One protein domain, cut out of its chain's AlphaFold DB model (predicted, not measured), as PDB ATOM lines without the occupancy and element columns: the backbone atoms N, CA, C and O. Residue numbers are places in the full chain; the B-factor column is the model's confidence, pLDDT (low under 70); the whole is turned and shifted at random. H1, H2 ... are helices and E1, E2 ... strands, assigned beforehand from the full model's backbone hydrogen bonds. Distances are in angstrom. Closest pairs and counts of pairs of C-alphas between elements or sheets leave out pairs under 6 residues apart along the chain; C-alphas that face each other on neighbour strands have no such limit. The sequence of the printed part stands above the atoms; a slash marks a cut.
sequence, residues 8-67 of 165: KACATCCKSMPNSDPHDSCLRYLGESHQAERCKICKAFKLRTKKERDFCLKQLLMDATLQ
ATOM      1  N   LYS A   8     -23.798 -16.267  19.053       80.19
ATOM      2  CA  LYS A   8     -22.943 -17.297  19.666       80.19
ATOM      3  C   LYS A   8     -21.544 -17.260  19.059       80.19
ATOM      4  O   LYS A   8     -21.401 -17.052  17.858       80.19
ATOM      5  N   ALA A   9     -20.500 -17.463  19.856       72.94
ATOM      6  CA  ALA A   9     -19.141 -17.553  19.329       72.94
ATOM      7  C   ALA A   9     -18.938 -18.895  18.609       72.94
ATOM      8  O   ALA A   9     -19.300 -19.954  19.123       72.94
ATOM      9  N   CYS A  10     -18.357 -18.865  17.411       59.06
ATOM     10  CA  CYS A  10     -17.942 -20.079  16.716       59.06
ATOM     11  C   CYS A  10     -16.816 -20.765  17.505       59.06
ATOM     12  O   CYS A  10     -15.765 -20.162  17.698       59.06
ATOM     13  N   ALA A  11     -16.989 -22.031  17.894       55.53
ATOM     14  CA  ALA A  11     -15.983 -22.773  18.664       55.53
ATOM     15  C   ALA A  11     -14.624 -22.899  17.946       55.53
ATOM     16  O   ALA A  11     -13.593 -23.043  18.590       55.53
ATOM     17  N   THR A  12     -14.613 -22.829  16.612       46.97
ATOM     18  CA  THR A  12     -13.401 -23.031  15.805       46.97
ATOM     19  C   THR A  12     -12.640 -21.737  15.518       46.97
ATOM     20  O   THR A  12     -11.426 -21.767  15.362       46.97
ATOM     21  N   CYS A  13     -13.329 -20.597  15.404       66.81
ATOM     22  CA  CYS A  13     -12.695 -19.332  15.000       66.81
ATOM     23  C   CYS A  13     -13.040 -18.129  15.886       66.81
ATOM     24  O   CYS A  13     -12.640 -17.010  15.571       66.81
ATOM     25  N   CYS A  14     -13.807 -18.342  16.956       68.12
ATOM     26  CA  CYS A  14     -14.242 -17.354  17.948       68.12
ATOM     27  C   CYS A  14     -14.996 -16.128  17.396       68.12
ATOM     28  O   CYS A  14     -15.272 -15.190  18.139       68.12
ATOM     29  N   LYS A  15     -15.380 -16.123  16.112       67.00
ATOM     30  CA  LYS A  15     -16.204 -15.062  15.510       67.00
ATOM     31  C   LYS A  15     -17.643 -15.157  16.017       67.00
ATOM     32  O   LYS A  15     -18.170 -16.262  16.164       67.00
ATOM     33  N   SER A  16     -18.283 -14.014  16.245       71.25
ATOM     34  CA  SER A  16     -19.706 -13.952  16.578       71.25
ATOM     35  C   SER A  16     -20.543 -14.418  15.385       71.25
ATOM     36  O   SER A  16     -20.470 -13.874  14.286       71.25
ATOM     37  N   MET A  17     -21.333 -15.464  15.596       67.25
ATOM     38  CA  MET A  17     -22.314 -15.969  14.647       67.25
ATOM     39  C   MET A  17     -23.710 -15.627  15.148       67.25
ATOM     40  O   MET A  17     -23.967 -15.825  16.334       67.25
ATOM     41  N   PRO A  18     -24.629 -15.158  14.290       71.00
ATOM     42  CA  PRO A  18     -26.020 -15.031  14.694       71.00
ATOM     43  C   PRO A  18     -26.537 -16.400  15.163       71.00
ATOM     44  O   PRO A  18     -26.174 -17.439  14.612       71.00
ATOM     45  N   ASN A  19     -27.336 -16.407  16.226       69.12
ATOM     46  CA  ASN A  19     -27.907 -17.628  16.789       69.12
ATOM     47  C   ASN A  19     -29.021 -18.203  15.896       69.12
ATOM     48  O   ASN A  19     -29.354 -19.377  16.018       69.12
ATOM     49  N   SER A  20     -29.567 -17.388  14.987       63.41
ATOM     50  CA  SER A  20     -30.470 -17.847  13.934       63.41
ATOM     51  C   SER A  20     -29.733 -18.773  12.975       63.41
ATOM     52  O   SER A  20     -28.614 -18.454  12.558       63.41
ATOM     53  N   ASP A  21     -30.379 -19.869  12.580       62.19
ATOM     54  CA  ASP A  21     -29.905 -20.719  11.495       62.19
ATOM     55  C   ASP A  21     -29.561 -19.828  10.280       62.19
ATOM     56  O   ASP A  21     -30.372 -18.973   9.892       62.19
ATOM     57  N   PRO A  22     -28.363 -19.941   9.669       62.28
ATOM     58  CA  PRO A  22     -28.086 -19.276   8.394       62.28
ATOM     59  C   PRO A  22     -29.168 -19.570   7.341       62.28
ATOM     60  O   PRO A  22     -29.374 -18.767   6.428       62.28
ATOM     61  N   HIS A  23     -29.899 -20.675   7.485       59.97
ATOM     62  CA  HIS A  23     -31.052 -20.989   6.663       59.97
ATOM     63  C   HIS A  23     -32.211 -19.995   6.847       59.97
ATOM     64  O   HIS A  23     -32.712 -19.510   5.842       59.97
ATOM     65  N   ASP A  24     -32.574 -19.572   8.063       58.41
ATOM     66  CA  ASP A  24     -33.693 -18.633   8.297       58.41
ATOM     67  C   ASP A  24     -33.451 -17.250   7.696       58.41
ATOM     68  O   ASP A  24     -34.355 -16.587   7.181       58.41
ATOM     69  N   SER A  25     -32.201 -16.794   7.734       58.66
ATOM     70  CA  SER A  25     -31.832 -15.552   7.058       58.66
ATOM     71  C   SER A  25     -31.896 -15.715   5.540       58.66
ATOM     72  O   SER A  25     -32.393 -14.814   4.875       58.66
ATOM     73  N   CYS A  26     -31.503 -16.867   4.990       59.94
ATOM     74  CA  CYS A  26     -31.679 -17.155   3.567       59.94
ATOM     75  C   CYS A  26     -33.161 -17.264   3.168       59.94
ATOM     76  O   CYS A  26     -33.545 -16.648   2.179       59.94
ATOM     77  N   LEU A  27     -33.986 -17.970   3.953       59.53
ATOM     78  CA  LEU A  27     -35.430 -18.157   3.758       59.53
ATOM     79  C   LEU A  27     -36.182 -16.820   3.753       59.53
ATOM     80  O   LEU A  27     -37.046 -16.614   2.907       59.53
ATOM     81  N   ARG A  28     -35.809 -15.865   4.615       59.16
ATOM     82  CA  ARG A  28     -36.386 -14.506   4.578       59.16
ATOM     83  C   ARG A  28     -36.049 -13.735   3.297       59.16
ATOM     84  O   ARG A  28     -36.820 -12.872   2.894       59.16
ATOM     85  N   TYR A  29     -34.929 -14.054   2.642       55.09
ATOM     86  CA  TYR A  29     -34.575 -13.530   1.318       55.09
ATOM     87  C   TYR A  29     -35.080 -14.409   0.160       55.09
ATOM     88  O   TYR A  29     -34.820 -14.045  -0.987       55.09
ATOM     89  N   LEU A  30     -35.781 -15.523   0.421       55.47
ATOM     90  CA  LEU A  30     -36.456 -16.361  -0.585       55.47
ATOM     91  C   LEU A  30     -37.845 -15.817  -0.973       55.47
ATOM     92  O   LEU A  30     -38.735 -16.582  -1.329       55.47
ATOM     93  N   GLY A  31     -38.053 -14.500  -0.925       64.06
ATOM     94  CA  GLY A  31     -39.122 -13.906  -1.727       64.06
ATOM     95  C   GLY A  31     -38.865 -14.146  -3.222       64.06
ATOM     96  O   GLY A  31     -37.761 -14.527  -3.621       64.06
ATOM     97  N   GLU A  32     -39.856 -13.874  -4.069       59.28
ATOM     98  CA  GLU A  32     -39.788 -14.074  -5.532       59.28
ATOM     99  C   GLU A  32     -38.588 -13.373  -6.205       59.28
ATOM    100  O   GLU A  32     -38.148 -13.769  -7.281       59.28
ATOM    101  N   SER A  33     -37.978 -12.382  -5.546       68.81
ATOM    102  CA  SER A  33     -36.777 -11.676  -6.005       68.81
ATOM    103  C   SER A  33     -35.442 -12.335  -5.617       68.81
ATOM    104  O   SER A  33     -34.386 -11.702  -5.738       68.81
ATOM    105  N   HIS A  34     -35.436 -13.568  -5.103       79.00
ATOM    106  CA  HIS A  34     -34.202 -14.215  -4.663       79.00
ATOM    107  C   HIS A  34     -33.250 -14.536  -5.819       79.00
ATOM    108  O   HIS A  34     -33.435 -15.486  -6.578       79.00
ATOM    109  N   GLN A  35     -32.138 -13.809  -5.892       75.75
ATOM    110  CA  GLN A  35     -31.055 -14.132  -6.817       75.75
ATOM    111  C   GLN A  35     -30.048 -15.061  -6.133       75.75
ATOM    112  O   GLN A  35     -29.103 -14.612  -5.474       75.75
ATOM    113  N   ALA A  36     -30.210 -16.371  -6.336       69.94
ATOM    114  CA  ALA A  36     -29.307 -17.399  -5.802       69.94
ATOM    115  C   ALA A  36     -27.836 -17.188  -6.224       69.94
ATOM    116  O   ALA A  36     -26.908 -17.600  -5.531       69.94
ATOM    117  N   GLU A  37     -27.605 -16.503  -7.347       73.44
ATOM    118  CA  GLU A  37     -26.279 -16.103  -7.836       73.44
ATOM    119  C   GLU A  37     -25.677 -14.891  -7.120       73.44
ATOM    120  O   GLU A  37     -24.546 -14.501  -7.403       73.44
ATOM    121  N   ARG A  38     -26.401 -14.262  -6.200       74.50
ATOM    122  CA  ARG A  38     -25.905 -13.151  -5.376       74.50
ATOM    123  C   ARG A  38     -25.900 -13.502  -3.895       74.50
ATOM    124  O   ARG A  38     -25.098 -12.942  -3.149       74.50
ATOM    125  N   CYS A  39     -26.704 -14.480  -3.481       78.12
ATOM    126  CA  CYS A  39     -26.693 -14.997  -2.121       78.12
ATOM    127  C   CYS A  39     -25.405 -15.788  -1.831       78.12
ATOM    128  O   CYS A  39     -25.129 -16.818  -2.445       78.12
ATOM    129  N   LYS A  40     -24.609 -15.318  -0.860       75.19
ATOM    130  CA  LYS A  40     -23.360 -15.981  -0.441       75.19
ATOM    131  C   LYS A  40     -23.610 -17.385   0.119       75.19
ATOM    132  O   LYS A  40     -22.792 -18.273  -0.104       75.19
ATOM    133  N   ILE A  41     -24.751 -17.583   0.783       73.44
ATOM    134  CA  ILE A  41     -25.177 -18.880   1.316       73.44
ATOM    135  C   ILE A  41     -25.467 -19.817   0.141       73.44
ATOM    136  O   ILE A  41     -24.767 -20.811  -0.029       73.44
ATOM    137  N   CYS A  42     -26.378 -19.448  -0.767       73.88
ATOM    138  CA  CYS A  42     -26.692 -20.267  -1.944       73.88
ATOM    139  C   CYS A  42     -25.471 -20.549  -2.830       73.88
ATOM    140  O   CYS A  42     -25.367 -21.642  -3.375       73.88
ATOM    141  N   LYS A  43     -24.514 -19.618  -2.950       76.38
ATOM    142  CA  LYS A  43     -23.245 -19.866  -3.658       76.38
ATOM    143  C   LYS A  43     -22.391 -20.942  -2.996       76.38
ATOM    144  O   LYS A  43     -21.904 -21.835  -3.685       76.38
ATOM    145  N   ALA A  44     -22.206 -20.855  -1.680       70.31
ATOM    146  CA  ALA A  44     -21.429 -21.838  -0.932       70.31
ATOM    147  C   ALA A  44     -22.081 -23.229  -0.994       70.31
ATOM    148  O   ALA A  44     -21.385 -24.234  -1.156       70.31
ATOM    149  N   PHE A  45     -23.416 -23.279  -0.954       66.44
ATOM    150  CA  PHE A  45     -24.176 -24.515  -1.127       66.44
ATOM    151  C   PHE A  45     -24.101 -25.047  -2.561       66.44
ATOM    152  O   PHE A  45     -23.831 -26.231  -2.737       66.44
ATOM    153  N   LYS A  46     -24.227 -24.205  -3.598       66.75
ATOM    154  CA  LYS A  46     -24.097 -24.637  -5.004       66.75
ATOM    155  C   LYS A  46     -22.786 -25.389  -5.247       66.75
ATOM    156  O   LYS A  46     -22.807 -26.449  -5.871       66.75
ATOM    157  N   LEU A  47     -21.673 -24.891  -4.703       62.84
ATOM    158  CA  LEU A  47     -20.370 -25.535  -4.873       62.84
ATOM    159  C   LEU A  47     -20.307 -26.924  -4.216       62.84
ATOM    160  O   LEU A  47     -19.751 -27.847  -4.808       62.84
ATOM    161  N   ARG A  48     -20.914 -27.096  -3.034       63.94
ATOM    162  CA  ARG A  48     -21.008 -28.413  -2.381       63.94
ATOM    163  C   ARG A  48     -21.948 -29.352  -3.131       63.94
ATOM    164  O   ARG A  48     -21.578 -30.488  -3.408       63.94
ATOM    165  N   THR A  49     -23.095 -28.839  -3.575       66.81
ATOM    166  CA  THR A  49     -24.142 -29.662  -4.189       66.81
ATOM    167  C   THR A  49     -23.737 -30.299  -5.509       66.81
ATOM    168  O   THR A  49     -24.279 -31.345  -5.821       66.81
ATOM    169  N   LYS A  50     -22.806 -29.741  -6.301       75.50
ATOM    170  CA  LYS A  50     -22.400 -30.417  -7.548       75.50
ATOM    171  C   LYS A  50     -21.651 -31.717  -7.249       75.50
ATOM    172  O   LYS A  50     -22.086 -32.777  -7.672       75.50
ATOM    173  N   LYS A  51     -20.571 -31.640  -6.463       79.00
ATOM    174  CA  LYS A  51     -19.763 -32.819  -6.120       79.00
ATOM    175  C   LYS A  51     -20.548 -33.816  -5.269       79.00
ATOM    176  O   LYS A  51     -20.385 -35.016  -5.442       79.00
ATOM    177  N   GLU A  52     -21.396 -33.320  -4.373       81.75
ATOM    178  CA  GLU A  52     -22.274 -34.151  -3.553       81.75
ATOM    179  C   GLU A  52     -23.353 -34.838  -4.394       81.75
ATOM    180  O   GLU A  52     -23.536 -36.037  -4.249       81.75
ATOM    181  N   ARG A  53     -23.989 -34.149  -5.351       83.62
ATOM    182  CA  ARG A  53     -24.924 -34.788  -6.295       83.62
ATOM    183  C   ARG A  53     -24.232 -35.805  -7.183       83.62
ATOM    184  O   ARG A  53     -24.782 -36.878  -7.375       83.62
ATOM    185  N   ASP A  54     -23.044 -35.492  -7.694       86.81
ATOM    186  CA  ASP A  54     -22.266 -36.435  -8.501       86.81
ATOM    187  C   ASP A  54     -21.885 -37.671  -7.672       86.81
ATOM    188  O   ASP A  54     -21.930 -38.796  -8.168       86.81
ATOM    189  N   PHE A  55     -21.543 -37.481  -6.392       87.94
ATOM    190  CA  PHE A  55     -21.274 -38.569  -5.456       87.94
ATOM    191  C   PHE A  55     -22.532 -39.399  -5.166       87.94
ATOM    192  O   PHE A  55     -22.500 -40.614  -5.335       87.94
ATOM    193  N   CYS A  56     -23.648 -38.760  -4.814       88.94
ATOM    194  CA  CYS A  56     -24.923 -39.430  -4.575       88.94
ATOM    195  C   CYS A  56     -25.427 -40.166  -5.821       88.94
ATOM    196  O   CYS A  56     -25.931 -41.274  -5.703       88.94
ATOM    197  N   LEU A  57     -25.259 -39.593  -7.018       90.94
ATOM    198  CA  LEU A  57     -25.630 -40.241  -8.275       90.94
ATOM    199  C   LEU A  57     -24.779 -41.487  -8.523       90.94
ATOM    200  O   LEU A  57     -25.319 -42.531  -8.873       90.94
ATOM    201  N   LYS A  58     -23.460 -41.402  -8.316       93.81
ATOM    202  CA  LYS A  58     -22.575 -42.572  -8.419       93.81
ATOM    203  C   LYS A  58     -22.957 -43.658  -7.422       93.81
ATOM    204  O   LYS A  58     -22.971 -44.824  -7.797       93.81
ATOM    205  N   GLN A  59     -23.276 -43.278  -6.189       94.44
ATOM    206  CA  GLN A  59     -23.710 -44.221  -5.167       94.44
ATOM    207  C   GLN A  59     -25.036 -44.884  -5.546       94.44
ATOM    208  O   GLN A  59     -25.128 -46.102  -5.509       94.44
ATOM    209  N   LEU A  60     -26.013 -44.111  -6.024       93.06
ATOM    210  CA  LEU A  60     -27.293 -44.641  -6.486       93.06
ATOM    211  C   LEU A  60     -27.129 -45.601  -7.672       93.06
ATOM    212  O   LEU A  60     -27.774 -46.643  -7.714       93.06
ATOM    213  N   LEU A  61     -26.260 -45.268  -8.631       93.50
ATOM    214  CA  LEU A  61     -25.960 -46.146  -9.764       93.50
ATOM    215  C   LEU A  61     -25.270 -47.434  -9.311       93.50
ATOM    216  O   LEU A  61     -25.616 -48.508  -9.790       93.50
ATOM    217  N   MET A  62     -24.325 -47.338  -8.378       94.75
ATOM    218  CA  MET A  62     -23.665 -48.507  -7.804       94.75
ATOM    219  C   MET A  62     -24.678 -49.402  -7.079       94.75
ATOM    220  O   MET A  62     -24.748 -50.593  -7.372       94.75
ATOM    221  N   ASP A  63     -25.522 -48.835  -6.218       89.88
ATOM    222  CA  ASP A  63     -26.555 -49.589  -5.500       89.88
ATOM    223  C   ASP A  63     -27.555 -50.241  -6.470       89.88
ATOM    224  O   ASP A  63     -27.929 -51.399  -6.287       89.88
ATOM    225  N   ALA A  64     -27.917 -49.557  -7.561       84.62
ATOM    226  CA  ALA A  64     -28.768 -50.120  -8.608       84.62
ATOM    227  C   ALA A  64     -28.106 -51.295  -9.350       84.62
ATOM    228  O   ALA A  64     -28.795 -52.245  -9.708       84.62
ATOM    229  N   THR A  65     -26.783 -51.274  -9.560       85.31
ATOM    230  CA  THR A  65     -26.068 -52.421 -10.161       85.31
ATOM    231  C   THR A  65     -25.952 -53.618  -9.223       85.31
ATOM    232  O   THR A  65     -25.826 -54.748  -9.692       85.31
ATOM    233  N   LEU A  66     -26.000 -53.388  -7.908       81.62
ATOM    234  CA  LEU A  66     -26.003 -54.453  -6.905       81.62
ATOM    235  C   LEU A  66     -27.392 -55.061  -6.707       81.62
ATOM    236  O   LEU A  66     -27.503 -56.146  -6.140       81.62
ATOM    237  N   GLN A  67     -28.447 -54.388  -7.172       80.62
ATOM    238  CA  GLN A  67     -29.789 -54.936  -7.143       80.62
ATOM    239  C   GLN A  67     -29.951 -55.893  -8.336       80.62
ATOM    240  O   GLN A  67     -29.992 -55.438  -9.483       80.62
TER     241      GLN A  67
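AT A GLANCE: This is residues 8 to 67 of the 165 residues of an uncharacterized protein of Chelonia mydas (UniProt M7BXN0). What shape does the printed part take from its first residue on? A looped strand end, residues 8 to 21 with the short strand E1, leads into the short helix H1, and from this thin, loose body one long helix, H2, sticks out as an arm with its residues 47 to 66. The arm makes the length of the whole. What is it built of, and how large is it? The printed part has 60 residues, with one named strand and two named helices in the order E1, H1, H2, and its class is mostly helix. It is extended, with a radius of gyration of the C-alphas of 16.8 A, and flat, spanning 47 by 35 by 16 A.

HOW THE PARTS SIT: What lies beside E1, residues 16 to 18? It pairs with no named strand, but residues 8 to 9 pair with its residues 16 to 17, antiparallel. How does H1, residues 22 to 28, stand to its neighbours? E1 and H1 meet only through their tight link. H1 and H2, residues 40 to 66, are close but not clearly touching, the closest C-alphas being those of Cys 26 and Ile 41, 7.1 A apart; their lines are only just about perpendicular, at 72 degrees. What of E1 and H2, and of the helix backbones? E1 and H2 are apart. Every O i to N i+4 pair is within hydrogen-bond range in H1, and 22 of 23 are in H2.

IN THESE COORDINATES: Where does E1 begin? Its C-alpha 16 is at (-19.706, -13.952, 16.578). How long are the helices? H1 measures 10.3 A from first to last C-alpha, and H2 39.1 A, with a kink of 33 degrees near residue 48. Where does H2 end? Its C-alpha 66 is at (-26.003, -54.453, -6.905).

THE WHOLE: How far does it reach, and is it cut? The two C-alphas farthest apart, those of Ser 16 and Gln 67, are 48.4 A apart, and the printed part has no cut. Which link is long? The link from H1 to H2 is, with 11 residues. Where is the model's confidence low? The mean pLDDT of the printed part is 72.6, and 28 residues are under 70, among them 19 to 33 and 45 to 49.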